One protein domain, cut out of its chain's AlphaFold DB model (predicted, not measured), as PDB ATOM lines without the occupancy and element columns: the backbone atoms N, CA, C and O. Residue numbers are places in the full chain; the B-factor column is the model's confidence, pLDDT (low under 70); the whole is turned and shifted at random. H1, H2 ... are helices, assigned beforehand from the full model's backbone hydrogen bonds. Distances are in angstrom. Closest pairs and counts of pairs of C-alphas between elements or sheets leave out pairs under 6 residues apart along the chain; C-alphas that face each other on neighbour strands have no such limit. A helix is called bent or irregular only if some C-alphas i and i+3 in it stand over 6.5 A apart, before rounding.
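What this domain is: This is residues 2 to 176 of the 208 residues of an uncharacterized protein of Nitrososphaeraceae archaeon (UniProt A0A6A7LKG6). One very long helix, H2, makes the length of a rod, and a helix folds back along it at each end: H1 along its first part, H3 along its last part. The two helical hairpins thus formed share H2, and H1 draws away from H2 toward its own first residue. After H3 a long link, residues 141 to 153, leads back toward the middle of the rod, where H4 sticks out sideways with residues 153 to 159 and 161 to 176 standing free. The printed part has 175 residues with four named helices, in the order H1, H2, H3, H4, and no named strand, and its class is all helix. The whole is extended, with a radius of gyration of the C-alphas of 28.0 A and spans of 99 by 49 by 25 A.

How they stand to each other: The longest helix is H2, residues 53 to 117. H1, residues 2 to 49, touches H2, and the closest C-alphas are those of Ile 44 and Ala 56, 4.9 A apart. The two form a hairpin at a shallow tilt of 19 degrees, opposite ways. H3, residues 119 to 140, touches H2 at residues 100 to 115 of H2 alone, and the closest C-alphas are those of Ser 115 and Ser 122, 4.8 A apart. H2 and H3 are also a hairpin, at a shallow tilt of 15 degrees, opposite ways. H1 and H3 are apart. H4, residues 154 to 174, is apart from H1, H2 and H3. In H1 and H4 every O i to N i+4 pair is within hydrogen-bond range; in H2 it is 58 of 61 pairs and in H3 15 of 18.

Where its parts are: H2 is 96.2 A from first to last C-alpha, from C-alpha 53 at (1.375, -45.483, -43.470) to C-alpha 117 at (87.485, -25.667, -5.347). It is neither bent nor irregular, but only just: C-alphas 98 and 101 are 6.1 A apart. H1 is 70.8 A long and begins with C-alpha 2 at (59.228, -16.920, -18.481). H3 is 32.0 A long and only just irregular, with C-alphas 120 and 123 6.8 A apart. H4 is 30.3 A long and ends with C-alpha 174 at (30.798, -63.766, -11.588).

The domain as a whole: The C-alphas of Gly 51 and Ile 117 are the two farthest apart, at 99.7 A. Without the stretches that stand free, the body of 152 residues spans 100 by 30 by 21 A. The printed part has no cut. The links H1 to H2 and H2 to H3 are tight, and the link H3 to H4, 13 residues, is long. The mean pLDDT of the printed part is 88.2, and residues 2 to 5 and 140 to 151 are under 70.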
ATOM      1  N   GLU A   2      60.329 -16.930 -19.469       59.81
ATOM      2  CA  GLU A   2      59.228 -16.920 -18.481       59.81
ATOM      3  C   GLU A   2      57.890 -16.313 -18.964       59.81
ATOM      4  O   GLU A   2      56.836 -16.932 -18.828       59.81
ATOM      5  N   GLN A   3      57.904 -15.150 -19.631       63.19
ATOM      6  CA  GLN A   3      56.671 -14.549 -20.178       63.19
ATOM      7  C   GLN A   3      55.988 -15.417 -21.247       63.19
ATOM      8  O   GLN A   3      54.768 -15.371 -21.388       63.19
ATOM      9  N   HIS A   4      56.756 -16.200 -22.008       65.44
ATOM     10  CA  HIS A   4      56.209 -17.077 -23.045       65.44
ATOM     11  C   HIS A   4      55.495 -18.288 -22.418       65.44
ATOM     12  O   HIS A   4      54.432 -18.684 -22.886       65.44
ATOM     13  N   ARG A   5      56.011 -18.807 -21.294       66.81
ATOM     14  CA  ARG A   5      55.398 -19.906 -20.525       66.81
ATOM     15  C   ARG A   5      54.101 -19.503 -19.831       66.81
ATOM     16  O   ARG A   5      53.111 -20.227 -19.908       66.81
ATOM     17  N   GLN A   6      54.077 -18.331 -19.196       70.50
ATOM     18  CA  GLN A   6      52.857 -17.828 -18.555       70.50
ATOM     19  C   GLN A   6      51.745 -17.574 -19.581       70.50
ATOM     20  O   GLN A   6      50.583 -17.893 -19.328       70.50
ATOM     21  N   ARG A   7      52.110 -17.078 -20.771       76.94
ATOM     22  CA  ARG A   7      51.182 -16.954 -21.903       76.94
ATOM     23  C   ARG A   7      50.656 -18.311 -22.357       76.94
ATOM     24  O   ARG A   7      49.445 -18.479 -22.409       76.94
ATOM     25  N   PHE A   8      51.534 -19.289 -22.567       78.00
ATOM     26  CA  PHE A   8      51.155 -20.646 -22.970       78.00
ATOM     27  C   PHE A   8      50.195 -21.324 -21.976       78.00
ATOM     28  O   PHE A   8      49.153 -21.850 -22.367       78.00
ATOM     29  N   SER A   9      50.477 -21.249 -20.670       81.12
ATOM     30  CA  SER A   9      49.577 -21.786 -19.638       81.12
ATOM     31  C   SER A   9      48.220 -21.069 -19.619       81.12
ATOM     32  O   SER A   9      47.179 -21.699 -19.395       81.12
ATOM     33  N   GLY A  10      48.214 -19.751 -19.840       86.12
ATOM     34  CA  GLY A  10      46.988 -18.964 -19.962       86.12
ATOM     35  C   GLY A  10      46.162 -19.364 -21.187       86.12
ATOM     36  O   GLY A  10      44.949 -19.547 -21.082       86.12
ATOM     37  N   GLU A  11      46.821 -19.576 -22.325       87.62
ATOM     38  CA  GLU A  11      46.202 -20.007 -23.581       87.62
ATOM     39  C   GLU A  11      45.567 -21.396 -23.463       87.62
ATOM     40  O   GLU A  11      44.399 -21.551 -23.822       87.62
ATOM     41  N   ILE A  12      46.267 -22.379 -22.879       89.25
ATOM     42  CA  ILE A  12      45.714 -23.725 -22.631       89.25
ATOM     43  C   ILE A  12      44.504 -23.657 -21.703       89.25
ATOM     44  O   ILE A  12      43.490 -24.315 -21.944       89.25
ATOM     45  N   THR A  13      44.583 -22.849 -20.643       90.25
ATOM     46  CA  THR A  13      43.478 -22.707 -19.686       90.25
ATOM     47  C   THR A  13      42.239 -22.124 -20.362       90.25
ATOM     48  O   THR A  13      41.134 -22.646 -20.195       90.25
ATOM     49  N   ASN A  14      42.418 -21.084 -21.179       93.50
ATOM     50  CA  ASN A  14      41.330 -20.482 -21.936       93.50
ATOM     51  C   ASN A  14      40.754 -21.450 -22.985       93.50
ATOM     52  O   ASN A  14      39.538 -21.632 -23.060       93.50
ATOM     53  N   ALA A  15      41.613 -22.127 -23.753       92.44
ATOM     54  CA  ALA A  15      41.197 -23.130 -24.731       92.44
ATOM     55  C   ALA A  15      40.396 -24.266 -24.071       92.44
ATOM     56  O   ALA A  15      39.334 -24.648 -24.565       92.44
ATOM     57  N   SER A  16      40.847 -24.746 -22.909       94.38
ATOM     58  CA  SER A  16      40.138 -25.753 -22.118       94.38
ATOM     59  C   SER A  16      38.754 -25.266 -21.677       94.38
ATOM     60  O   SER A  16      37.771 -25.997 -21.818       94.38
ATOM     61  N   ALA A  17      38.622 -24.019 -21.217       95.50
ATOM     62  CA  ALA A  17      37.323 -23.450 -20.845       95.50
ATOM     63  C   ALA A  17      36.347 -23.383 -22.038       95.50
ATOM     64  O   ALA A  17      35.166 -23.735 -21.913       95.50
ATOM     65  N   VAL A  18      36.847 -22.991 -23.215       96.56
ATOM     66  CA  VAL A  18      36.063 -22.970 -24.458       96.56
ATOM     67  C   VAL A  18      35.603 -24.381 -24.830       96.56
ATOM     68  O   VAL A  18      34.408 -24.585 -25.068       96.56
ATOM     69  N   VAL A  19      36.505 -25.367 -24.828       96.44
ATOM     70  CA  VAL A  19      36.174 -26.762 -25.163       96.44
ATOM     71  C   VAL A  19      35.147 -27.346 -24.191       96.44
ATOM     72  O   VAL A  19      34.147 -27.903 -24.637       96.44
ATOM     73  N   ASN A  20      35.313 -27.146 -22.881       96.75
ATOM     74  CA  ASN A  20      34.356 -27.613 -21.868       96.75
ATOM     75  C   ASN A  20      32.952 -27.013 -22.053       96.75
ATOM     76  O   ASN A  20      31.932 -27.692 -21.880       96.75
ATOM     77  N   THR A  21      32.888 -25.745 -22.464       97.75
ATOM     78  CA  THR A  21      31.620 -25.084 -22.791       97.75
ATOM     79  C   THR A  21      30.943 -25.744 -23.996       97.75
ATOM     80  O   THR A  21      29.733 -25.983 -23.970       97.75
ATOM     81  N   GLN A  22      31.699 -26.068 -25.050       97.38
ATOM     82  CA  GLN A  22      31.148 -26.745 -26.230       97.38
ATOM     83  C   GLN A  22      30.740 -28.189 -25.929       97.38
ATOM     84  O   GLN A  22      29.654 -28.606 -26.332       97.38
ATOM     85  N   LEU A  23      31.540 -28.915 -25.147       97.25
ATOM     86  CA  LEU A  23      31.225 -30.268 -24.689       97.25
ATOM     87  C   LEU A  23      29.895 -30.301 -23.919       97.25
ATOM     88  O   LEU A  23      29.043 -31.153 -24.161       97.25
ATOM     89  N   SER A  24      29.658 -29.316 -23.049       97.81
ATOM     90  CA  SER A  24      28.389 -29.196 -22.319       97.81
ATOM     91  C   SER A  24      27.189 -29.015 -23.259       97.81
ATOM     92  O   SER A  24      26.150 -29.657 -23.074       97.81
ATOM     93  N   LYS A  25      27.331 -28.191 -24.305       97.94
ATOM     94  CA  LYS A  25      26.284 -27.973 -25.318       97.94
ATOM     95  C   LYS A  25      26.026 -29.228 -26.153       97.94
ATOM     96  O   LYS A  25      24.869 -29.593 -26.358       97.94
ATOM     97  N   LEU A  26      27.078 -29.908 -26.602       98.06
ATOM     98  CA  LEU A  26      26.957 -31.142 -27.379       98.06
ATOM     99  C   LEU A  26      26.323 -32.273 -26.554       98.06
ATOM    100  O   LEU A  26      25.450 -32.971 -27.062       98.06
ATOM    101  N   ARG A  27      26.635 -32.395 -25.257       97.56
ATOM    102  CA  ARG A  27      25.944 -33.326 -24.340       97.56
ATOM    103  C   ARG A  27      24.451 -33.013 -24.192       97.56
ATOM    104  O   ARG A  27      23.628 -33.924 -24.115       97.56
ATOM    105  N   MET A  28      24.066 -31.734 -24.171       98.12
ATOM    106  CA  MET A  28      22.646 -31.354 -24.195       98.12
ATOM    107  C   MET A  28      21.971 -31.750 -25.514       98.12
ATOM    108  O   MET A  28      20.846 -32.255 -25.493       98.12
ATOM    109  N   LEU A  29      22.650 -31.549 -26.648       98.12
ATOM    110  CA  LEU A  29      22.151 -31.944 -27.966       98.12
ATOM    111  C   LEU A  29      22.017 -33.463 -28.103       98.12
ATOM    112  O   LEU A  29      20.984 -33.931 -28.570       98.12
ATOM    113  N   GLU A  30      22.995 -34.237 -27.637       97.38
ATOM    114  CA  GLU A  30      22.942 -35.701 -27.654       97.38
ATOM    115  C   GLU A  30      21.721 -36.224 -26.883       97.38
ATOM    116  O   GLU A  30      20.949 -37.023 -27.420       97.38
ATOM    117  N   ARG A  31      21.475 -35.701 -25.672       98.06
ATOM    118  CA  ARG A  31      20.265 -36.028 -24.896       98.06
ATOM    119  C   ARG A  31      18.989 -35.657 -25.647       98.06
ATOM    120  O   ARG A  31      18.053 -36.452 -25.696       98.06
ATOM    121  N   LYS A  32      18.947 -34.469 -26.260       98.19
ATOM    122  CA  LYS A  32      17.800 -34.023 -27.063       98.19
ATOM    123  C   LYS A  32      17.525 -34.987 -28.220       98.19
ATOM    124  O   LYS A  32      16.382 -35.403 -28.384       98.19
ATOM    125  N   PHE A  33      18.545 -35.357 -28.992       98.12
ATOM    126  CA  PHE A  33      18.383 -36.266 -30.125       98.12
ATOM    127  C   PHE A  33      18.044 -37.691 -29.692       98.12
ATOM    128  O   PHE A  33      17.264 -38.342 -30.378       98.12
ATOM    129  N   SER A  34      18.547 -38.162 -28.545       97.94
ATOM    130  CA  SER A  34      18.128 -39.457 -27.996       97.94
ATOM    131  C   SER A  34      16.646 -39.460 -27.630       97.94
ATOM    132  O   SER A  34      15.912 -40.329 -28.081       97.94
ATOM    133  N   ASN A  35      16.180 -38.425 -26.928       98.19
ATOM    134  CA  ASN A  35      14.763 -38.293 -26.586       98.19
ATOM    135  C   ASN A  35      13.869 -38.183 -27.831       98.19
ATOM    136  O   ASN A  35      12.727 -38.637 -27.818       98.19
ATOM    137  N   MET A  36      14.352 -37.534 -28.896       97.88
ATOM    138  CA  MET A  36      13.632 -37.465 -30.171       97.88
ATOM    139  C   MET A  36      13.569 -38.831 -30.862       97.88
ATOM    140  O   MET A  36      12.509 -39.173 -31.376       97.88
ATOM    141  N   ASP A  37      14.657 -39.608 -30.840       98.31
ATOM    142  CA  ASP A  37      14.708 -40.965 -31.404       98.31
ATOM    143  C   ASP A  37      13.653 -41.875 -30.761       98.31
ATOM    144  O   ASP A  37      12.824 -42.464 -31.463       98.31
ATOM    145  N   ASP A  38      13.607 -41.889 -29.427       98.25
ATOM    146  CA  ASP A  38      12.662 -42.706 -28.662       98.25
ATOM    147  C   ASP A  38      11.210 -42.304 -28.961       98.25
ATOM    148  O   ASP A  38      10.362 -43.145 -29.271       98.25
ATOM    149  N   LYS A  39      10.922 -40.995 -28.942       98.12
ATOM    150  CA  LYS A  39       9.581 -40.464 -29.231       98.12
ATOM    151  C   LYS A  39       9.124 -40.799 -30.647       98.12
ATOM    152  O   LYS A  39       7.994 -41.250 -30.823       98.12
ATOM    153  N   PHE A  40       9.983 -40.592 -31.643       98.06
ATOM    154  CA  PHE A  40       9.637 -40.852 -33.040       98.06
ATOM    155  C   PHE A  40       9.445 -42.347 -33.277       98.06
ATOM    156  O   PHE A  40       8.491 -42.730 -33.948       98.06
ATOM    157  N   SER A  41      10.274 -43.200 -32.670       98.31
ATOM    158  CA  SER A  41      10.127 -44.659 -32.759       98.31
ATOM    159  C   SER A  41       8.762 -45.135 -32.235       98.31
ATOM    160  O   SER A  41       8.093 -45.956 -32.874       98.31
ATOM    161  N   ILE A  42       8.301 -44.574 -31.111       98.50
ATOM    162  CA  ILE A  42       6.974 -44.863 -30.548       98.50
ATOM    163  C   ILE A  42       5.856 -44.320 -31.454       98.50
ATOM    164  O   ILE A  42       4.899 -45.039 -31.752       98.50
ATOM    165  N   GLU A  43       5.964 -43.072 -31.925       98.31
ATOM    166  CA  GLU A  43       4.942 -42.447 -32.778       98.31
ATOM    167  C   GLU A  43       4.785 -43.177 -34.120       98.31
ATOM    168  O   GLU A  43       3.661 -43.470 -34.531       98.31
ATOM    169  N   ILE A  44       5.895 -43.543 -34.769       98.50
ATOM    170  CA  ILE A  44       5.904 -44.339 -36.006       98.50
ATOM    171  C   ILE A  44       5.158 -45.657 -35.784       98.50
ATOM    172  O   ILE A  44       4.276 -46.001 -36.572       98.50
ATOM    173  N   SER A  45       5.449 -46.357 -34.683       98.44
ATOM    174  CA  SER A  45       4.787 -47.620 -34.337       98.44
ATOM    175  C   SER A  45       3.270 -47.452 -34.183       98.44
ATOM    176  O   SER A  45       2.499 -48.284 -34.661       98.44
ATOM    177  N   ASN A  46       2.819 -46.359 -33.561       98.38
ATOM    178  CA  ASN A  46       1.393 -46.060 -33.401       98.38
ATOM    179  C   ASN A  46       0.718 -45.697 -34.732       98.38
ATOM    180  O   ASN A  46      -0.388 -46.161 -35.009       98.38
ATOM    181  N   LEU A  47       1.379 -44.910 -35.584       98.38
ATOM    182  CA  LEU A  47       0.864 -44.556 -36.909       98.38
ATOM    183  C   LEU A  47       0.702 -45.788 -37.805       98.38
ATOM    184  O   LEU A  47      -0.306 -45.896 -38.503       98.38
ATOM    185  N   MET A  48       1.650 -46.729 -37.745       97.38
ATOM    186  CA  MET A  48       1.556 -48.005 -38.458       97.38
ATOM    187  C   MET A  48       0.366 -48.841 -37.973       97.38
ATOM    188  O   MET A  48      -0.407 -49.322 -38.798       97.38
ATOM    189  N   LYS A  49       0.167 -48.960 -36.650       97.62
ATOM    190  CA  LYS A  49      -0.988 -49.676 -36.066       97.62
ATOM    191  C   LYS A  49      -2.329 -49.082 -36.499       97.62
ATOM    192  O   LYS A  49      -3.272 -49.820 -36.751       97.62
ATOM    193  N   ASN A  50      -2.393 -47.759 -36.633       97.56
ATOM    194  CA  ASN A  50      -3.602 -47.037 -37.028       97.56
ATOM    195  C   ASN A  50      -3.781 -46.936 -38.558       97.56
ATOM    196  O   ASN A  50      -4.659 -46.213 -39.025       97.56
ATOM    197  N   GLY A  51      -2.934 -47.602 -39.354       97.12
ATOM    198  CA  GLY A  51      -3.017 -47.620 -40.819       97.12
ATOM    199  C   GLY A  51      -2.545 -46.339 -41.521       97.12
ATOM    200  O   GLY A  51      -2.621 -46.246 -42.747       97.12
ATOM    201  N   ASN A  52      -2.004 -45.353 -40.792       97.56
ATOM    202  CA  ASN A  52      -1.501 -44.101 -41.365       97.56
ATOM    203  C   ASN A  52      -0.061 -44.255 -41.888       97.56
ATOM    204  O   ASN A  52       0.901 -43.657 -41.394       97.56
ATOM    205  N   ASN A  53       0.080 -45.084 -42.921       96.44
ATOM    206  CA  ASN A  53       1.375 -45.483 -43.470       96.44
ATOM    207  C   ASN A  53       2.151 -44.328 -44.121       96.44
ATOM    208  O   ASN A  53       3.380 -44.307 -44.060       96.44
ATOM    209  N   ALA A  54       1.465 -43.358 -44.735       97.81
ATOM    210  CA  ALA A  54       2.122 -42.221 -45.381       97.81
ATOM    211  C   ALA A  54       2.867 -41.346 -44.358       97.81
ATOM    212  O   ALA A  54       4.045 -41.037 -44.543       97.81
ATOM    213  N   ARG A  55       2.210 -41.015 -43.237       97.75
ATOM    214  CA  ARG A  55       2.821 -40.221 -42.163       97.75
ATOM    215  C   ARG A  55       3.917 -40.994 -41.431       97.75
ATOM    216  O   ARG A  55       4.952 -40.409 -41.127       97.75
ATOM    217  N   ALA A  56       3.729 -42.299 -41.210       98.44
ATOM    218  CA  ALA A  56       4.754 -43.160 -40.618       98.44
ATOM    219  C   ALA A  56       6.051 -43.163 -41.449       98.44
ATOM    220  O   ALA A  56       7.135 -42.988 -40.896       98.44
ATOM    221  N   LYS A  57       5.945 -43.286 -42.782       98.25
ATOM    222  CA  LYS A  57       7.102 -43.236 -43.693       98.25
ATOM    223  C   LYS A  57       7.830 -41.890 -43.647       98.25
ATOM    224  O   LYS A  57       9.056 -41.871 -43.612       98.25
ATOM    225  N   ALA A  58       7.095 -40.777 -43.621       98.06
ATOM    226  CA  ALA A  58       7.696 -39.446 -43.518       98.06
ATOM    227  C   ALA A  58       8.477 -39.271 -42.200       98.06
ATOM    228  O   ALA A  58       9.640 -38.878 -42.226       98.06
ATOM    229  N   LEU A  59       7.878 -39.645 -41.062       98.06
ATOM    230  CA  LEU A  59       8.541 -39.610 -39.750       98.06
ATOM    231  C   LEU A  59       9.768 -40.531 -39.678       98.06
ATOM    232  O   LEU A  59      10.773 -40.162 -39.074       98.06
ATOM    233  N   ALA A  60       9.717 -41.703 -40.315       98.50
ATOM    234  CA  ALA A  60      10.850 -42.622 -40.372       98.50
ATOM    235  C   ALA A  60      12.058 -42.022 -41.111       98.50
ATOM    236  O   ALA A  60      13.191 -42.185 -40.656       98.50
ATOM    237  N   ASN A  61      11.836 -41.283 -42.204       98.25
ATOM    238  CA  ASN A  61      12.916 -40.576 -42.900       98.25
ATOM    239  C   ASN A  61      13.566 -39.509 -42.006       98.25
ATOM    240  O   ASN A  61      14.792 -39.421 -41.945       98.25
ATOM    241  N   GLU A  62      12.768 -38.750 -41.252       97.88
ATOM    242  CA  GLU A  62      13.317 -37.775 -40.304       97.88
ATOM    243  C   GLU A  62      14.076 -38.439 -39.157       97.88
ATOM    244  O   GLU A  62      15.127 -37.949 -38.740       97.88
ATOM    245  N   LEU A  63      13.611 -39.596 -38.685       98.44
ATOM    246  CA  LEU A  63      14.324 -40.371 -37.676       98.44
ATOM    247  C   LEU A  63      15.711 -40.819 -38.166       98.44
ATOM    248  O   LEU A  63      16.678 -40.767 -37.404       98.44
ATOM    249  N   VAL A  64      15.851 -41.194 -39.443       98.50
ATOM    250  CA  VAL A  64      17.165 -41.488 -40.043       98.50
ATOM    251  C   VAL A  64      18.078 -40.259 -39.993       98.50
ATOM    252  O   VAL A  64      19.243 -40.380 -39.605       98.50
ATOM    253  N   ASN A  65      17.566 -39.071 -40.324       97.75
ATOM    254  CA  ASN A  65      18.336 -37.826 -40.247       97.75
ATOM    255  C   ASN A  65      18.752 -37.499 -38.804       97.75
ATOM    256  O   ASN A  65      19.916 -37.182 -38.552       97.75
ATOM    257  N   ILE A  66      17.835 -37.647 -37.843       98.19
ATOM    258  CA  ILE A  66      18.110 -37.451 -36.412       98.19
ATOM    259  C   ILE A  66      19.208 -38.403 -35.939       98.19
ATOM    260  O   ILE A  66      20.140 -37.965 -35.266       98.19
ATOM    261  N   ARG A  67      19.158 -39.683 -36.327       98.44
ATOM    262  CA  ARG A  67      20.189 -40.673 -35.976       98.44
ATOM    263  C   ARG A  67      21.559 -40.317 -36.538       98.44
ATOM    264  O   ARG A  67      22.553 -40.454 -35.827       98.44
ATOM    265  N   ARG A  68      21.625 -39.801 -37.770       98.25
ATOM    266  CA  ARG A  68      22.883 -39.301 -38.353       98.25
ATOM    267  C   ARG A  68      23.451 -38.142 -37.535       98.25
ATOM    268  O   ARG A  68      24.615 -38.190 -37.148       98.25
ATOM    269  N   ILE A  69      22.628 -37.143 -37.209       97.38
ATOM    270  CA  ILE A  69      23.063 -35.981 -36.417       97.38
ATOM    271  C   ILE A  69      23.456 -36.400 -34.993       97.38
ATOM    272  O   ILE A  69      24.467 -35.923 -34.473       97.38
ATOM    273  N   LYS A  70      22.712 -37.324 -34.374       97.50
ATOM    274  CA  LYS A  70      23.036 -37.916 -33.066       97.50
ATOM    275  C   LYS A  70      24.416 -38.574 -33.091       97.50
ATOM    276  O   LYS A  70      25.221 -38.300 -32.207       97.50
ATOM    277  N   ASN A  71      24.709 -39.379 -34.114       96.94
ATOM    278  CA  ASN A  71      26.004 -40.046 -34.256       96.94
ATOM    279  C   ASN A  71      27.154 -39.041 -34.422       96.94
ATOM    280  O   ASN A  71      28.158 -39.127 -33.720       96.94
ATOM    281  N   THR A  72      26.981 -38.031 -35.279       96.50
ATOM    282  CA  THR A  72      27.966 -36.950 -35.432       96.50
ATOM    283  C   THR A  72      28.187 -36.193 -34.119       96.50
ATOM    284  O   THR A  72      29.329 -35.933 -33.748       96.50
ATOM    285  N   THR A  73      27.114 -35.890 -33.380       97.31
ATOM    286  CA  THR A  73      27.187 -35.212 -32.072       97.31
ATOM    287  C   THR A  73      27.968 -36.049 -31.060       97.31
ATOM    288  O   THR A  73      28.827 -35.516 -30.361       97.31
ATOM    289  N   ARG A  74      27.720 -37.363 -31.015       95.75
ATOM    290  CA  ARG A  74      28.437 -38.296 -30.138       95.75
ATOM    291  C   ARG A  74      29.926 -38.372 -30.478       95.75
ATOM    292  O   ARG A  74      30.755 -38.294 -29.579       95.75
ATOM    293  N   ASN A  75      30.275 -38.446 -31.761       93.56
ATOM    294  CA  ASN A  75      31.675 -38.440 -32.190       93.56
ATOM    295  C   ASN A  75      32.377 -37.128 -31.808       93.56
ATOM    296  O   ASN A  75      33.505 -37.151 -31.330       93.56
ATOM    297  N   MET A  76      31.699 -35.984 -31.955       95.19
ATOM    298  CA  MET A  76      32.234 -34.693 -31.512       95.19
ATOM    299  C   MET A  76      32.416 -34.630 -29.991       95.19
ATOM    300  O   MET A  76      33.430 -34.100 -29.541       95.19
ATOM    301  N   ASN A  77      31.484 -35.186 -29.203       95.44
ATOM    302  CA  ASN A  77      31.640 -35.306 -27.749       95.44
ATOM    303  C   ASN A  77      32.935 -36.044 -27.395       95.44
ATOM    304  O   ASN A  77      33.752 -35.495 -26.660       95.44
ATOM    305  N   LEU A  78      33.160 -37.222 -27.985       93.62
ATOM    306  CA  LEU A  78      34.370 -38.019 -27.753       93.62
ATOM    307  C   LEU A  78      35.647 -37.251 -28.127       93.62
ATOM    308  O   LEU A  78      36.599 -37.201 -27.352       93.62
ATOM    309  N   THR A  79      35.663 -36.594 -29.290       90.94
ATOM    310  CA  THR A  79      36.815 -35.794 -29.732       90.94
ATOM    311  C   THR A  79      37.132 -34.651 -28.768       90.94
ATOM    312  O   THR A  79      38.301 -34.411 -28.457       90.94
ATOM    313  N   LEU A  80      36.114 -33.940 -28.277       94.50
ATOM    314  CA  LEU A  80      36.327 -32.858 -27.316       94.50
ATOM    315  C   LEU A  80      36.748 -33.381 -25.936       94.50
ATOM    316  O   LEU A  80      37.567 -32.738 -25.286       94.50
ATOM    317  N   GLU A  81      36.246 -34.538 -25.499       93.50
ATOM    318  CA  GLU A  81      36.702 -35.199 -24.266       93.50
ATOM    319  C   GLU A  81      38.194 -35.544 -24.338       93.50
ATOM    320  O   GLU A  81      38.947 -35.207 -23.423       93.50
ATOM    321  N   MET A  82      38.648 -36.107 -25.461       90.81
ATOM    322  CA  MET A  82      40.071 -36.379 -25.689       90.81
ATOM    323  C   MET A  82      40.925 -35.103 -25.655       90.81
ATOM    324  O   MET A  82      42.017 -35.103 -25.086       90.81
ATOM    325  N   LEU A  83      40.431 -33.994 -26.217       91.00
ATOM    326  CA  LEU A  83      41.131 -32.707 -26.152       91.00
ATOM    327  C   LEU A  83      41.268 -32.177 -24.725       91.00
ATOM    328  O   LEU A  83      42.332 -31.670 -24.373       91.00
ATOM    329  N   VAL A  84      40.226 -32.305 -23.901       92.19
ATOM    330  CA  VAL A  84      40.288 -31.894 -22.489       92.19
ATOM    331  C   VAL A  84      41.387 -32.659 -21.751       92.19
ATOM    332  O   VAL A  84      42.153 -32.043 -21.010       92.19
ATOM    333  N   ILE A  85      41.512 -33.968 -21.994       91.44
ATOM    334  CA  ILE A  85      42.569 -34.796 -21.396       91.44
ATOM    335  C   ILE A  85      43.949 -34.306 -21.848       91.44
ATOM    336  O   ILE A  85      44.793 -34.010 -21.004       91.44
ATOM    337  N   ARG A  86      44.161 -34.122 -23.160       87.88
ATOM    338  CA  ARG A  86      45.440 -33.621 -23.697       87.88
ATOM    339  C   ARG A  86      45.818 -32.253 -23.124       87.88
ATOM    340  O   ARG A  86      46.977 -32.041 -22.778       87.88
ATOM    341  N   PHE A  87      44.861 -31.334 -22.987       91.19
ATOM    342  CA  PHE A  87      45.105 -30.035 -22.351       91.19
ATOM    343  C   PHE A  87      45.472 -30.159 -20.873       91.19
ATOM    344  O   PHE A  87      46.321 -29.397 -20.412       91.19
ATOM    345  N   SER A  88      44.875 -31.104 -20.138       89.44
ATOM    346  CA  SER A  88      45.264 -31.384 -18.751       89.44
ATOM    347  C   SER A  88      46.708 -31.864 -18.682       89.44
ATOM    348  O   SER A  88      47.511 -31.253 -17.988       89.44
ATOM    349  N   THR A  89      47.070 -32.877 -19.475       88.56
ATOM    350  CA  THR A  89      48.438 -33.412 -19.515       88.56
ATOM    351  C   THR A  89      49.453 -32.335 -19.892       88.56
ATOM    352  O   THR A  89      50.495 -32.217 -19.257       88.56
ATOM    353  N   LEU A  90      49.137 -31.502 -20.887       85.56
ATOM    354  CA  LEU A  90      50.017 -30.419 -21.323       85.56
ATOM    355  C   LEU A  90      50.179 -29.330 -20.252       85.56
ATOM    356  O   LEU A  90      51.268 -28.783 -20.081       85.56
ATOM    357  N   LYS A  91      49.109 -29.027 -19.510       86.56
ATOM    358  CA  LYS A  91      49.155 -28.112 -18.365       86.56
ATOM    359  C   LYS A  91      50.020 -28.681 -17.238       86.56
ATOM    360  O   LYS A  91      50.869 -27.954 -16.725       86.56
ATOM    361  N   ASP A  92      49.820 -29.945 -16.879       86.50
ATOM    362  CA  ASP A  92      50.576 -30.619 -15.816       86.50
ATOM    363  C   ASP A  92      52.068 -30.682 -16.173       86.50
ATOM    364  O   ASP A  92      52.927 -30.338 -15.360       86.50
ATOM    365  N   PHE A  93      52.378 -30.992 -17.433       85.69
ATOM    366  CA  PHE A  93      53.739 -30.950 -17.960       85.69
ATOM    367  C   PHE A  93      54.351 -29.545 -17.893       85.69
ATOM    368  O   PHE A  93      55.477 -29.373 -17.428       85.69
ATOM    369  N   GLY A  94      53.591 -28.514 -18.279       82.69
ATOM    370  CA  GLY A  94      54.026 -27.121 -18.165       82.69
ATOM    371  C   GLY A  94      54.325 -26.696 -16.722       82.69
ATOM    372  O   GLY A  94      55.268 -25.941 -16.493       82.69
ATOM    373  N   MET A  95      53.572 -27.200 -15.739       84.75
ATOM    374  CA  MET A  95      53.839 -26.943 -14.317       84.75
ATOM    375  C   MET A  95      55.139 -27.590 -13.842       84.75
ATOM    376  O   MET A  95      55.911 -26.937 -13.143       84.75
ATOM    377  N   ILE A  96      55.394 -28.840 -14.236       86.25
ATOM    378  CA  ILE A  96      56.652 -29.540 -13.935       86.25
ATOM    379  C   ILE A  96      57.833 -28.798 -14.575       86.25
ATOM    380  O   ILE A  96      58.880 -28.628 -13.957       86.25
ATOM    381  N   MET A  97      57.658 -28.272 -15.787       83.12
ATOM    382  CA  MET A  97      58.721 -27.534 -16.465       83.12
ATOM    383  C   MET A  97      59.157 -26.273 -15.707       83.12
ATOM    384  O   MET A  97      60.343 -25.944 -15.676       83.12
ATOM    385  N   ASN A  98      58.217 -25.611 -15.025       82.12
ATOM    386  CA  ASN A  98      58.510 -24.444 -14.190       82.12
ATOM    387  C   ASN A  98      59.402 -24.774 -12.980       82.12
ATOM    388  O   ASN A  98      59.958 -23.854 -12.385       82.12
ATOM    389  N   THR A  99      59.540 -26.049 -12.596       86.94
ATOM    390  CA  THR A  99      60.436 -26.480 -11.512       86.94
ATOM    391  C   THR A  99      61.726 -27.114 -12.033       86.94
ATOM    392  O   THR A  99      62.782 -26.906 -11.432       86.94
ATOM    393  N   ILE A 100      61.682 -27.831 -13.162       87.56
ATOM    394  CA  ILE A 100      62.865 -28.466 -13.762       87.56
ATOM    395  C   ILE A 100      63.886 -27.422 -14.230       87.56
ATOM    396  O   ILE A 100      65.064 -27.550 -13.908       87.56
ATOM    397  N   GLU A 101      63.461 -26.374 -14.942       85.44
ATOM    398  CA  GLU A 101      64.386 -25.371 -15.496       85.44
ATOM    399  C   GLU A 101      65.214 -24.658 -14.403       85.44
ATOM    400  O   GLU A 101      66.444 -24.723 -14.474       85.44
ATOM    401  N   PRO A 102      64.612 -24.110 -13.325       89.50
ATOM    402  CA  PRO A 102      65.385 -23.563 -12.206       89.50
ATOM    403  C   PRO A 102      66.292 -24.586 -11.509       89.50
ATOM    404  O   PRO A 102      67.337 -24.222 -10.973       89.50
ATOM    405  N   THR A 103      65.911 -25.867 -11.503       89.69
ATOM    406  CA  THR A 103      66.731 -26.937 -10.911       89.69
ATOM    407  C   THR A 103      67.983 -27.199 -11.749       89.69
ATOM    408  O   THR A 103      69.072 -27.357 -11.198       89.69
ATOM    409  N   ILE A 104      67.861 -27.182 -13.078       88.94
ATOM    410  CA  ILE A 104      69.003 -27.294 -13.997       88.94
ATOM    411  C   ILE A 104      69.935 -26.089 -13.839       88.94
ATOM    412  O   ILE A 104      71.154 -26.262 -13.771       88.94
ATOM    413  N   ASP A 105      69.383 -24.881 -13.718       90.19
ATOM    414  CA  ASP A 105      70.176 -23.674 -13.456       90.19
ATOM    415  C   ASP A 105      70.903 -23.750 -12.104       90.19
ATOM    416  O   ASP A 105      72.070 -23.368 -11.995       90.19
ATOM    417  N   MET A 106      70.263 -24.311 -11.075       90.06
ATOM    418  CA  MET A 106      70.904 -24.569  -9.784       90.06
ATOM    419  C   MET A 106      72.078 -25.555  -9.907       90.06
ATOM    420  O   MET A 106      73.137 -25.300  -9.334       90.06
ATOM    421  N   ILE A 107      71.931 -26.640 -10.676       88.81
ATOM    422  CA  ILE A 107      73.015 -27.606 -10.936       88.81
ATOM    423  C   ILE A 107      74.192 -26.922 -11.646       88.81
ATOM    424  O   ILE A 107      75.341 -27.121 -11.249       88.81
ATOM    425  N   LYS A 108      73.917 -26.066 -12.639       89.12
ATOM    426  CA  LYS A 108      74.941 -25.266 -13.336       89.12
ATOM    427  C   LYS A 108      75.695 -24.340 -12.383       89.12
ATOM    428  O   LYS A 108      76.917 -24.254 -12.454       89.12
ATOM    429  N   ASN A 109      74.995 -23.683 -11.461       90.19
ATOM    430  CA  ASN A 109      75.641 -22.821 -10.470       90.19
ATOM    431  C   ASN A 109      76.544 -23.624  -9.517       90.19
ATOM    432  O   ASN A 109      77.693 -23.252  -9.301       90.19
ATOM    433  N   ILE A 110      76.073 -24.777  -9.029       88.94
ATOM    434  CA  ILE A 110      76.877 -25.676  -8.184       88.94
ATOM    435  C   ILE A 110      78.112 -26.189  -8.938       88.94
ATOM    436  O   ILE A 110      79.195 -26.273  -8.358       88.94
ATOM    437  N   GLN A 111      77.975 -26.511 -10.228       86.75
ATOM    438  CA  GLN A 111      79.103 -26.886 -11.079       86.75
ATOM    439  C   GLN A 111      80.172 -25.786 -11.092       86.75
ATOM    440  O   GLN A 111      81.354 -26.103 -10.930       86.75
ATOM    441  N   LEU A 112      79.785 -24.518 -11.279       87.12
ATOM    442  CA  LEU A 112      80.718 -23.385 -11.292       87.12
ATOM    443  C   LEU A 112      81.464 -23.261  -9.956       87.12
ATOM    444  O   LEU A 112      82.695 -23.178  -9.952       87.12
ATOM    445  N   ASP A 113      80.738 -23.331  -8.839       88.00
ATOM    446  CA  ASP A 113      81.304 -23.204  -7.492       88.00
ATOM    447  C   ASP A 113      82.263 -24.357  -7.156       88.00
ATOM    448  O   ASP A 113      83.381 -24.142  -6.681       88.00
ATOM    449  N   ILE A 114      81.860 -25.599  -7.442       86.38
ATOM    450  CA  ILE A 114      82.686 -26.783  -7.176       86.38
ATOM    451  C   ILE A 114      83.905 -26.814  -8.094       86.38
ATOM    452  O   ILE A 114      84.984 -27.170  -7.630       86.38
ATOM    453  N   SER A 115      83.787 -26.398  -9.358       85.19
ATOM    454  CA  SER A 115      84.925 -26.370 -10.291       85.19
ATOM    455  C   SER A 115      86.050 -25.443  -9.819       85.19
ATOM    456  O   SER A 115      87.214 -25.698 -10.125       85.19
ATOM    457  N   ALA A 116      85.724 -24.402  -9.044       85.00
ATOM    458  CA  ALA A 116      86.705 -23.490  -8.461       85.00
ATOM    459  C   ALA A 116      87.490 -24.102  -7.283       85.00
ATOM    460  O   ALA A 116      88.620 -23.688  -7.022       85.00
ATOM    461  N   ILE A 117      86.912 -25.078  -6.573       89.94
ATOM    462  CA  ILE A 117      87.485 -25.667  -5.347       89.94
ATOM    463  C   ILE A 117      88.049 -27.071  -5.609       89.94
ATOM    464  O   ILE A 117      89.128 -27.416  -5.132       89.94
ATOM    465  N   ILE A 118      87.319 -27.890  -6.369       88.56
ATOM    466  CA  ILE A 118      87.613 -29.295  -6.665       88.56
ATOM    467  C   ILE A 118      87.529 -29.505  -8.188       88.56
ATOM    468  O   ILE A 118      86.509 -29.976  -8.702       88.56
ATOM    469  N   PRO A 119      88.610 -29.210  -8.937       82.81
ATOM    470  CA  PRO A 119      88.615 -29.318 -10.398       82.81
ATOM    471  C   PRO A 119      88.283 -30.726 -10.907       82.81
ATOM    472  O   PRO A 119      87.664 -30.883 -11.954       82.81
ATOM    473  N   THR A 120      88.641 -31.764 -10.145       82.06
ATOM    474  CA  THR A 120      88.380 -33.168 -10.498       82.06
ATOM    475  C   THR A 120      86.895 -33.545 -10.464       82.06
ATOM    476  O   THR A 120      86.509 -34.496 -11.133       82.06
ATOM    477  N   ALA A 121      86.052 -32.800  -9.737       81.44
ATOM    478  CA  ALA A 121      84.602 -33.017  -9.691       81.44
ATOM    479  C   ALA A 121      83.842 -32.263 -10.804       81.44
ATOM    480  O   ALA A 121      82.663 -32.531 -11.037       81.44
ATOM    481  N   SER A 122      84.518 -31.351 -11.516       80.00
ATOM    482  CA  SER A 122      83.932 -30.509 -12.568       80.00
ATOM    483  C   SER A 122      83.325 -31.323 -13.717       80.00
ATOM    484  O   SER A 122      82.230 -31.011 -14.181       80.00
ATOM    485  N   GLY A 123      83.998 -32.404 -14.132       84.25
ATOM    486  CA  GLY A 123      83.566 -33.231 -15.264       84.25
ATOM    487  C   GLY A 123      82.195 -33.879 -15.056       84.25
ATOM    488  O   GLY A 123      81.328 -33.749 -15.913       84.25
ATOM    489  N   VAL A 124      81.967 -34.496 -13.890       85.31
ATOM    490  CA  VAL A 124      80.704 -35.193 -13.568       85.31
ATOM    491  C   VAL A 124      79.527 -34.215 -13.513       85.31
ATOM    492  O   VAL A 124      78.445 -34.503 -14.017       85.31
ATOM    493  N   LEU A 125      79.730 -33.035 -12.921       85.44
ATOM    494  CA  LEU A 125      78.687 -32.009 -12.828       85.44
ATOM    495  C   LEU A 125      78.398 -31.355 -14.185       85.44
ATOM    496  O   LEU A 125      77.251 -31.005 -14.459       85.44
ATOM    497  N   SER A 126      79.416 -31.224 -15.041       87.00
ATOM    498  CA  SER A 126      79.251 -30.752 -16.418       87.00
ATOM    499  C   SER A 126      78.402 -31.719 -17.239       87.00
ATOM    500  O   SER A 126      77.437 -31.287 -17.862       87.00
ATOM    501  N   GLU A 127      78.714 -33.017 -17.189       90.06
ATOM    502  CA  GLU A 127      77.945 -34.065 -17.872       90.06
ATOM    503  C   GLU A 127      76.491 -34.092 -17.378       90.06
ATOM    504  O   GLU A 127      75.552 -34.103 -18.171       90.06
ATOM    505  N   MET A 128      76.284 -33.994 -16.062       88.31
ATOM    506  CA  MET A 128      74.945 -33.956 -15.472       88.31
ATOM    507  C   MET A 128      74.128 -32.735 -15.932       88.31
ATOM    508  O   MET A 128      72.937 -32.859 -16.227       88.31
ATOM    509  N   SER A 129      74.753 -31.556 -16.012       86.88
ATOM    510  CA  SER A 129      74.127 -30.332 -16.530       86.88
ATOM    511  C   SER A 129      73.792 -30.438 -18.023       86.88
ATOM    512  O   SER A 129      72.718 -29.994 -18.448       86.88
ATOM    513  N   GLU A 130      74.684 -31.040 -18.811       90.62
ATOM    514  CA  GLU A 130      74.516 -31.240 -20.250       90.62
ATOM    515  C   GLU A 130      73.361 -32.199 -20.543       90.62
ATOM    516  O   GLU A 130      72.411 -31.794 -21.212       90.62
ATOM    517  N   VAL A 131      73.358 -33.391 -19.933       91.25
ATOM    518  CA  VAL A 131      72.271 -34.378 -20.067       91.25
ATOM    519  C   VAL A 131      70.936 -33.783 -19.627       91.25
ATOM    520  O   VAL A 131      69.927 -33.931 -20.311       91.25
ATOM    521  N   SER A 132      70.905 -33.057 -18.505       88.69
ATOM    522  CA  SER A 132      69.658 -32.440 -18.038       88.69
ATOM    523  C   SER A 132      69.155 -31.361 -19.005       88.69
ATOM    524  O   SER A 132      67.953 -31.255 -19.238       88.69
ATOM    525  N   SER A 133      70.065 -30.577 -19.595       88.62
ATOM    526  CA  SER A 133      69.723 -29.567 -20.605       88.62
ATOM    527  C   SER A 133      69.267 -30.205 -21.922       88.62
ATOM    528  O   SER A 133      68.356 -29.686 -22.564       88.62
ATOM    529  N   GLU A 134      69.861 -31.331 -22.320       90.25
ATOM    530  CA  GLU A 134      69.452 -32.112 -23.489       90.25
ATOM    531  C   GLU A 134      68.046 -32.688 -23.302       90.25
ATOM    532  O   GLU A 134      67.174 -32.449 -24.136       90.25
ATOM    533  N   VAL A 135      67.788 -33.350 -22.169       86.75
ATOM    534  CA  VAL A 135      66.463 -33.888 -21.828       86.75
ATOM    535  C   VAL A 135      65.417 -32.776 -21.784       86.75
ATOM    536  O   VAL A 135      64.319 -32.960 -22.308       86.75
ATOM    537  N   LEU A 136      65.746 -31.612 -21.208       84.12
ATOM    538  CA  LEU A 136      64.871 -30.438 -21.204       84.12
ATOM    539  C   LEU A 136      64.544 -29.981 -22.632       84.12
ATOM    540  O   LEU A 136      63.380 -29.754 -22.953       84.12
ATOM    541  N   ASN A 137      65.555 -29.859 -23.492       83.50
ATOM    542  CA  ASN A 137      65.375 -29.407 -24.868       83.50
ATOM    543  C   ASN A 137      64.561 -30.403 -25.700       83.50
ATOM    544  O   ASN A 137      63.663 -29.986 -26.431       83.50
ATOM    545  N   GLU A 138      64.821 -31.704 -25.563       82.12
ATOM    546  CA  GLU A 138      64.055 -32.745 -26.253       82.12
ATOM    547  C   GLU A 138      62.604 -32.780 -25.753       82.12
ATOM    548  O   GLU A 138      61.665 -32.824 -26.540       82.12
ATOM    549  N   SER A 139      62.403 -32.594 -24.448       76.38
ATOM    550  CA  SER A 139      61.084 -32.443 -23.821       76.38
ATOM    551  C   SER A 139      60.298 -31.220 -24.324       76.38
ATOM    552  O   SER A 139      59.068 -31.208 -24.279       76.38
ATOM    553  N   MET A 140      60.985 -30.175 -24.804       69.50
ATOM    554  CA  MET A 140      60.371 -28.980 -25.403       69.50
ATOM    555  C   MET A 140      60.101 -29.118 -26.899       69.50
ATOM    556  O   MET A 140      59.340 -28.315 -27.452       69.50
ATOM    557  N   ARG A 141      60.689 -30.115 -27.567       68.81
ATOM    558  CA  ARG A 141      60.385 -30.437 -28.962       68.81
ATOM    559  C   ARG A 141      59.042 -31.148 -29.024       68.81
ATOM    560  O   ARG A 141      58.929 -32.352 -29.210       68.81
ATOM    561  N   ILE A 142      57.986 -30.358 -28.881       58.44
ATOM    562  CA  ILE A 142      56.648 -30.778 -29.269       58.44
ATOM    563  C   ILE A 142      56.642 -30.770 -30.798       58.44
ATOM    564  O   ILE A 142      56.363 -29.744 -31.420       58.44
ATOM    565  N   ASP A 143      56.987 -31.902 -31.411       54.50
ATOM    566  CA  ASP A 143      56.761 -32.100 -32.837       54.50
ATOM    567  C   ASP A 143      55.268 -31.866 -33.106       54.50
ATOM    568  O   ASP A 143      54.389 -32.524 -32.546       54.50
ATOM    569  N   GLY A 144      54.972 -30.844 -33.914       47.12
ATOM    570  CA  GLY A 144      53.648 -30.230 -34.082       47.12
ATOM    571  C   GLY A 144      52.589 -31.099 -34.768       47.12
ATOM    572  O   GLY A 144      51.624 -30.565 -35.309       47.12
ATOM    573  N   ASN A 145      52.746 -32.422 -34.754       48.19
ATOM    574  CA  ASN A 145      51.894 -33.383 -35.444       48.19
ATOM    575  C   ASN A 145      51.030 -34.218 -34.486       48.19
ATOM    576  O   ASN A 145      50.738 -35.384 -34.742       48.19
ATOM    577  N   TYR A 146      50.542 -33.611 -33.402       57.00
ATOM    578  CA  TYR A 146      49.498 -34.208 -32.566       57.00
ATOM    579  C   TYR A 146      48.130 -34.098 -33.247       57.00
ATOM    580  O   TYR A 146      47.225 -33.407 -32.770       57.00
ATOM    581  N   ALA A 147      47.942 -34.813 -34.357       56.47
ATOM    582  CA  ALA A 147      46.598 -35.095 -34.835       56.47
ATOM    583  C   ALA A 147      45.802 -35.745 -33.687       56.47
ATOM    584  O   ALA A 147      46.327 -36.544 -32.902       56.47
ATOM    585  N   ILE A 148      44.534 -35.366 -33.526       59.31
ATOM    586  CA  ILE A 148      43.630 -36.107 -32.646       59.31
ATOM    587  C   ILE A 148      43.337 -37.412 -33.384       59.31
ATOM    588  O   ILE A 148      42.466 -37.454 -34.253       59.31
ATOM    589  N   GLN A 149      44.131 -38.445 -33.114       60.09
ATOM    590  CA  GLN A 149      43.884 -39.772 -33.657       60.09
ATOM    591  C   GLN A 149      42.642 -40.331 -32.978       60.09
ATOM    592  O   GLN A 149      42.600 -40.529 -31.768       60.09
ATOM    593  N   THR A 150      41.601 -40.524 -33.777       59.41
ATOM    594  CA  THR A 150      40.391 -41.250 -33.388       59.41
ATOM    595  C   THR A 150      40.474 -42.730 -33.773       59.41
ATOM    596  O   THR A 150      39.597 -43.505 -33.406       59.41
ATOM    597  N   SER A 151      41.505 -43.121 -34.529       64.44
ATOM    598  CA  SER A 151      41.839 -44.509 -34.842       64.44
ATOM    599  C   SER A 151      42.677 -45.116 -33.723       64.44
ATOM    600  O   SER A 151      43.586 -44.459 -33.224       64.44
ATOM    601  N   VAL A 152      42.397 -46.372 -33.384       70.88
ATOM    602  CA  VAL A 152      43.191 -47.151 -32.428       70.88
ATOM    603  C   VAL A 152      44.540 -47.495 -33.072       70.88
ATOM    604  O   VAL A 152      44.559 -48.021 -34.187       70.88
ATOM    605  N   ASP A 153      45.646 -47.148 -32.417       79.25
ATOM    606  CA  ASP A 153      46.997 -47.576 -32.809       79.25
ATOM    607  C   ASP A 153      47.334 -48.962 -32.223       79.25
ATOM    608  O   ASP A 153      46.505 -49.575 -31.548       79.25
ATOM    609  N   SER A 154      48.512 -49.511 -32.547       84.19
ATOM    610  CA  SER A 154      48.915 -50.850 -32.083       84.19
ATOM    611  C   SER A 154      48.925 -50.952 -30.563       84.19
ATOM    612  O   SER A 154      48.400 -51.909 -30.007       84.19
ATOM    613  N   ASP A 155      49.453 -49.933 -29.897       85.44
ATOM    614  CA  ASP A 155      49.653 -49.940 -28.453       85.44
ATOM    615  C   ASP A 155      48.301 -49.812 -27.737       85.44
ATOM    616  O   ASP A 155      48.032 -50.500 -26.754       85.44
ATOM    617  N   ALA A 156      47.391 -48.996 -28.274       86.19
ATOM    618  CA  ALA A 156      46.018 -48.920 -27.799       86.19
ATOM    619  C   ALA A 156      45.244 -50.228 -28.042       86.19
ATOM    620  O   ALA A 156      44.415 -50.588 -27.207       86.19
ATOM    621  N   LEU A 157      45.501 -50.958 -29.135       89.25
ATOM    622  CA  LEU A 157      44.915 -52.289 -29.361       89.25
ATOM    623  C   LEU A 157      45.421 -53.311 -28.339       89.25
ATOM    624  O   LEU A 157      44.619 -54.093 -27.823       89.25
ATOM    625  N   ASP A 158      46.712 -53.287 -28.018       92.50
ATOM    626  CA  ASP A 158      47.296 -54.165 -27.005       92.50
ATOM    627  C   ASP A 158      46.688 -53.880 -25.624       92.50
ATOM    628  O   ASP A 158      46.246 -54.807 -24.942       92.50
ATOM    629  N   ILE A 159      46.540 -52.599 -25.259       90.62
ATOM    630  CA  ILE A 159      45.852 -52.183 -24.025       90.62
ATOM    631  C   ILE A 159      44.393 -52.663 -24.020       90.62
ATOM    632  O   ILE A 159      43.923 -53.192 -23.013       90.62
ATOM    633  N   LEU A 160      43.651 -52.499 -25.124       91.50
ATOM    634  CA  LEU A 160      42.264 -52.973 -25.212       91.50
ATOM    635  C   LEU A 160      42.178 -54.495 -25.051       91.50
ATOM    636  O   LEU A 160      41.291 -54.976 -24.350       91.50
ATOM    637  N   THR A 161      43.119 -55.236 -25.633       92.25
ATOM    638  CA  THR A 161      43.193 -56.701 -25.527       92.25
ATOM    639  C   THR A 161      43.495 -57.144 -24.093       92.25
ATOM    640  O   THR A 161      42.875 -58.081 -23.584       92.25
ATOM    641  N   GLU A 162      44.407 -56.453 -23.405       93.81
ATOM    642  CA  GLU A 162      44.696 -56.702 -21.990       93.81
ATOM    643  C   GLU A 162      43.451 -56.463 -21.126       93.81
ATOM    644  O   GLU A 162      43.072 -57.314 -20.314       93.81
ATOM    645  N   VAL A 163      42.764 -55.338 -21.341       94.44
ATOM    646  CA  VAL A 163      41.529 -55.002 -20.620       94.44
ATOM    647  C   VAL A 163      40.432 -56.033 -20.897       94.44
ATOM    648  O   VAL A 163      39.765 -56.468 -19.956       94.44
ATOM    649  N   GLU A 164      40.263 -56.476 -22.145       92.12
ATOM    650  CA  GLU A 164      39.321 -57.542 -22.502       92.12
ATOM    651  C   GLU A 164      39.635 -58.852 -21.768       92.12
ATOM    652  O   GLU A 164      38.726 -59.461 -21.201       92.12
ATOM    653  N   SER A 165      40.909 -59.248 -21.685       91.81
ATOM    654  CA  SER A 165      41.320 -60.445 -20.940       91.81
ATOM    655  C   SER A 165      40.984 -60.344 -19.450       91.81
ATOM    656  O   SER A 165      40.556 -61.329 -18.840       91.81
ATOM    657  N   VAL A 166      41.166 -59.167 -18.844       92.75
ATOM    658  CA  VAL A 166      40.806 -58.928 -17.437       92.75
ATOM    659  C   VAL A 166      39.287 -58.974 -17.253       92.75
ATOM    660  O   VAL A 166      38.801 -59.585 -16.298       92.75
ATOM    661  N   MET A 167      38.524 -58.384 -18.177       90.38
ATOM    662  CA  MET A 167      37.058 -58.415 -18.153       90.38
ATOM    663  C   MET A 167      36.504 -59.832 -18.326       90.38
ATOM    664  O   MET A 167      35.545 -60.194 -17.643       90.38
ATOM    665  N   GLU A 168      37.098 -60.653 -19.194       88.50
ATOM    666  CA  GLU A 168      36.706 -62.055 -19.359       88.50
ATOM    667  C   GLU A 168      36.946 -62.850 -18.070       88.50
ATOM    668  O   GLU A 168      36.093 -63.638 -17.648       88.50
ATOM    669  N   GLN A 169      38.081 -62.617 -17.408       86.56
ATOM    670  CA  GLN A 169      38.391 -63.260 -16.137       86.56
ATOM    671  C   GLN A 169      37.404 -62.847 -15.032       86.56
ATOM    672  O   GLN A 169      36.930 -63.711 -14.293       86.56
ATOM    673  N   ASP A 170      37.044 -61.563 -14.941       87.75
ATOM    674  CA  ASP A 170      36.025 -61.068 -13.998       87.75
ATOM    675  C   ASP A 170      34.615 -61.597 -14.325       87.75
ATOM    676  O   ASP A 170      33.831 -61.919 -13.433       87.75
ATOM    677  N   ALA A 171      34.281 -61.760 -15.607       85.38
ATOM    678  CA  ALA A 171      33.026 -62.387 -16.007       85.38
ATOM    679  C   ALA A 171      32.980 -63.866 -15.589       85.38
ATOM    680  O   ALA A 171      31.971 -64.313 -15.045       85.38
ATOM    681  N   LYS A 172      34.073 -64.621 -15.773       81.81
ATOM    682  CA  LYS A 172      34.170 -66.033 -15.355       81.81
ATOM    683  C   LYS A 172      34.010 -66.224 -13.848       81.81
ATOM    684  O   LYS A 172      33.424 -67.219 -13.442       81.81
ATOM    685  N   THR A 173      34.489 -65.293 -13.023       79.94
ATOM    686  CA  THR A 173      34.317 -65.377 -11.560       79.94
ATOM    687  C   THR A 173      32.905 -65.008 -11.102       79.94
ATOM    688  O   THR A 173      32.476 -65.452 -10.039       79.94
ATOM    689  N   LYS A 174      32.173 -64.208 -11.889       81.69
ATOM    690  CA  LYS A 174      30.798 -63.766 -11.588       81.69
ATOM    691  C   LYS A 174      29.712 -64.629 -12.221       81.69
ATOM    692  O   LYS A 174      28.554 -64.523 -11.817       81.69
ATOM    693  N   LEU A 175      30.053 -65.456 -13.208       78.06
ATOM    694  CA  LEU A 175      29.129 -66.431 -13.773       78.06
ATOM    695  C   LEU A 175      28.886 -67.542 -12.737       78.06
ATOM    696  O   LEU A 175      29.836 -68.222 -12.351       78.06
ATOM    697  N   PRO A 176      27.641 -67.741 -12.266       71.25
ATOM    698  CA  PRO A 176      27.334 -68.869 -11.399       71.25
ATOM    699  C   PRO A 176      27.556 -70.180 -12.158       71.25
ATOM    700  O   PRO A 176      27.259 -70.274 -13.354       71.25
TER     701      PRO A 176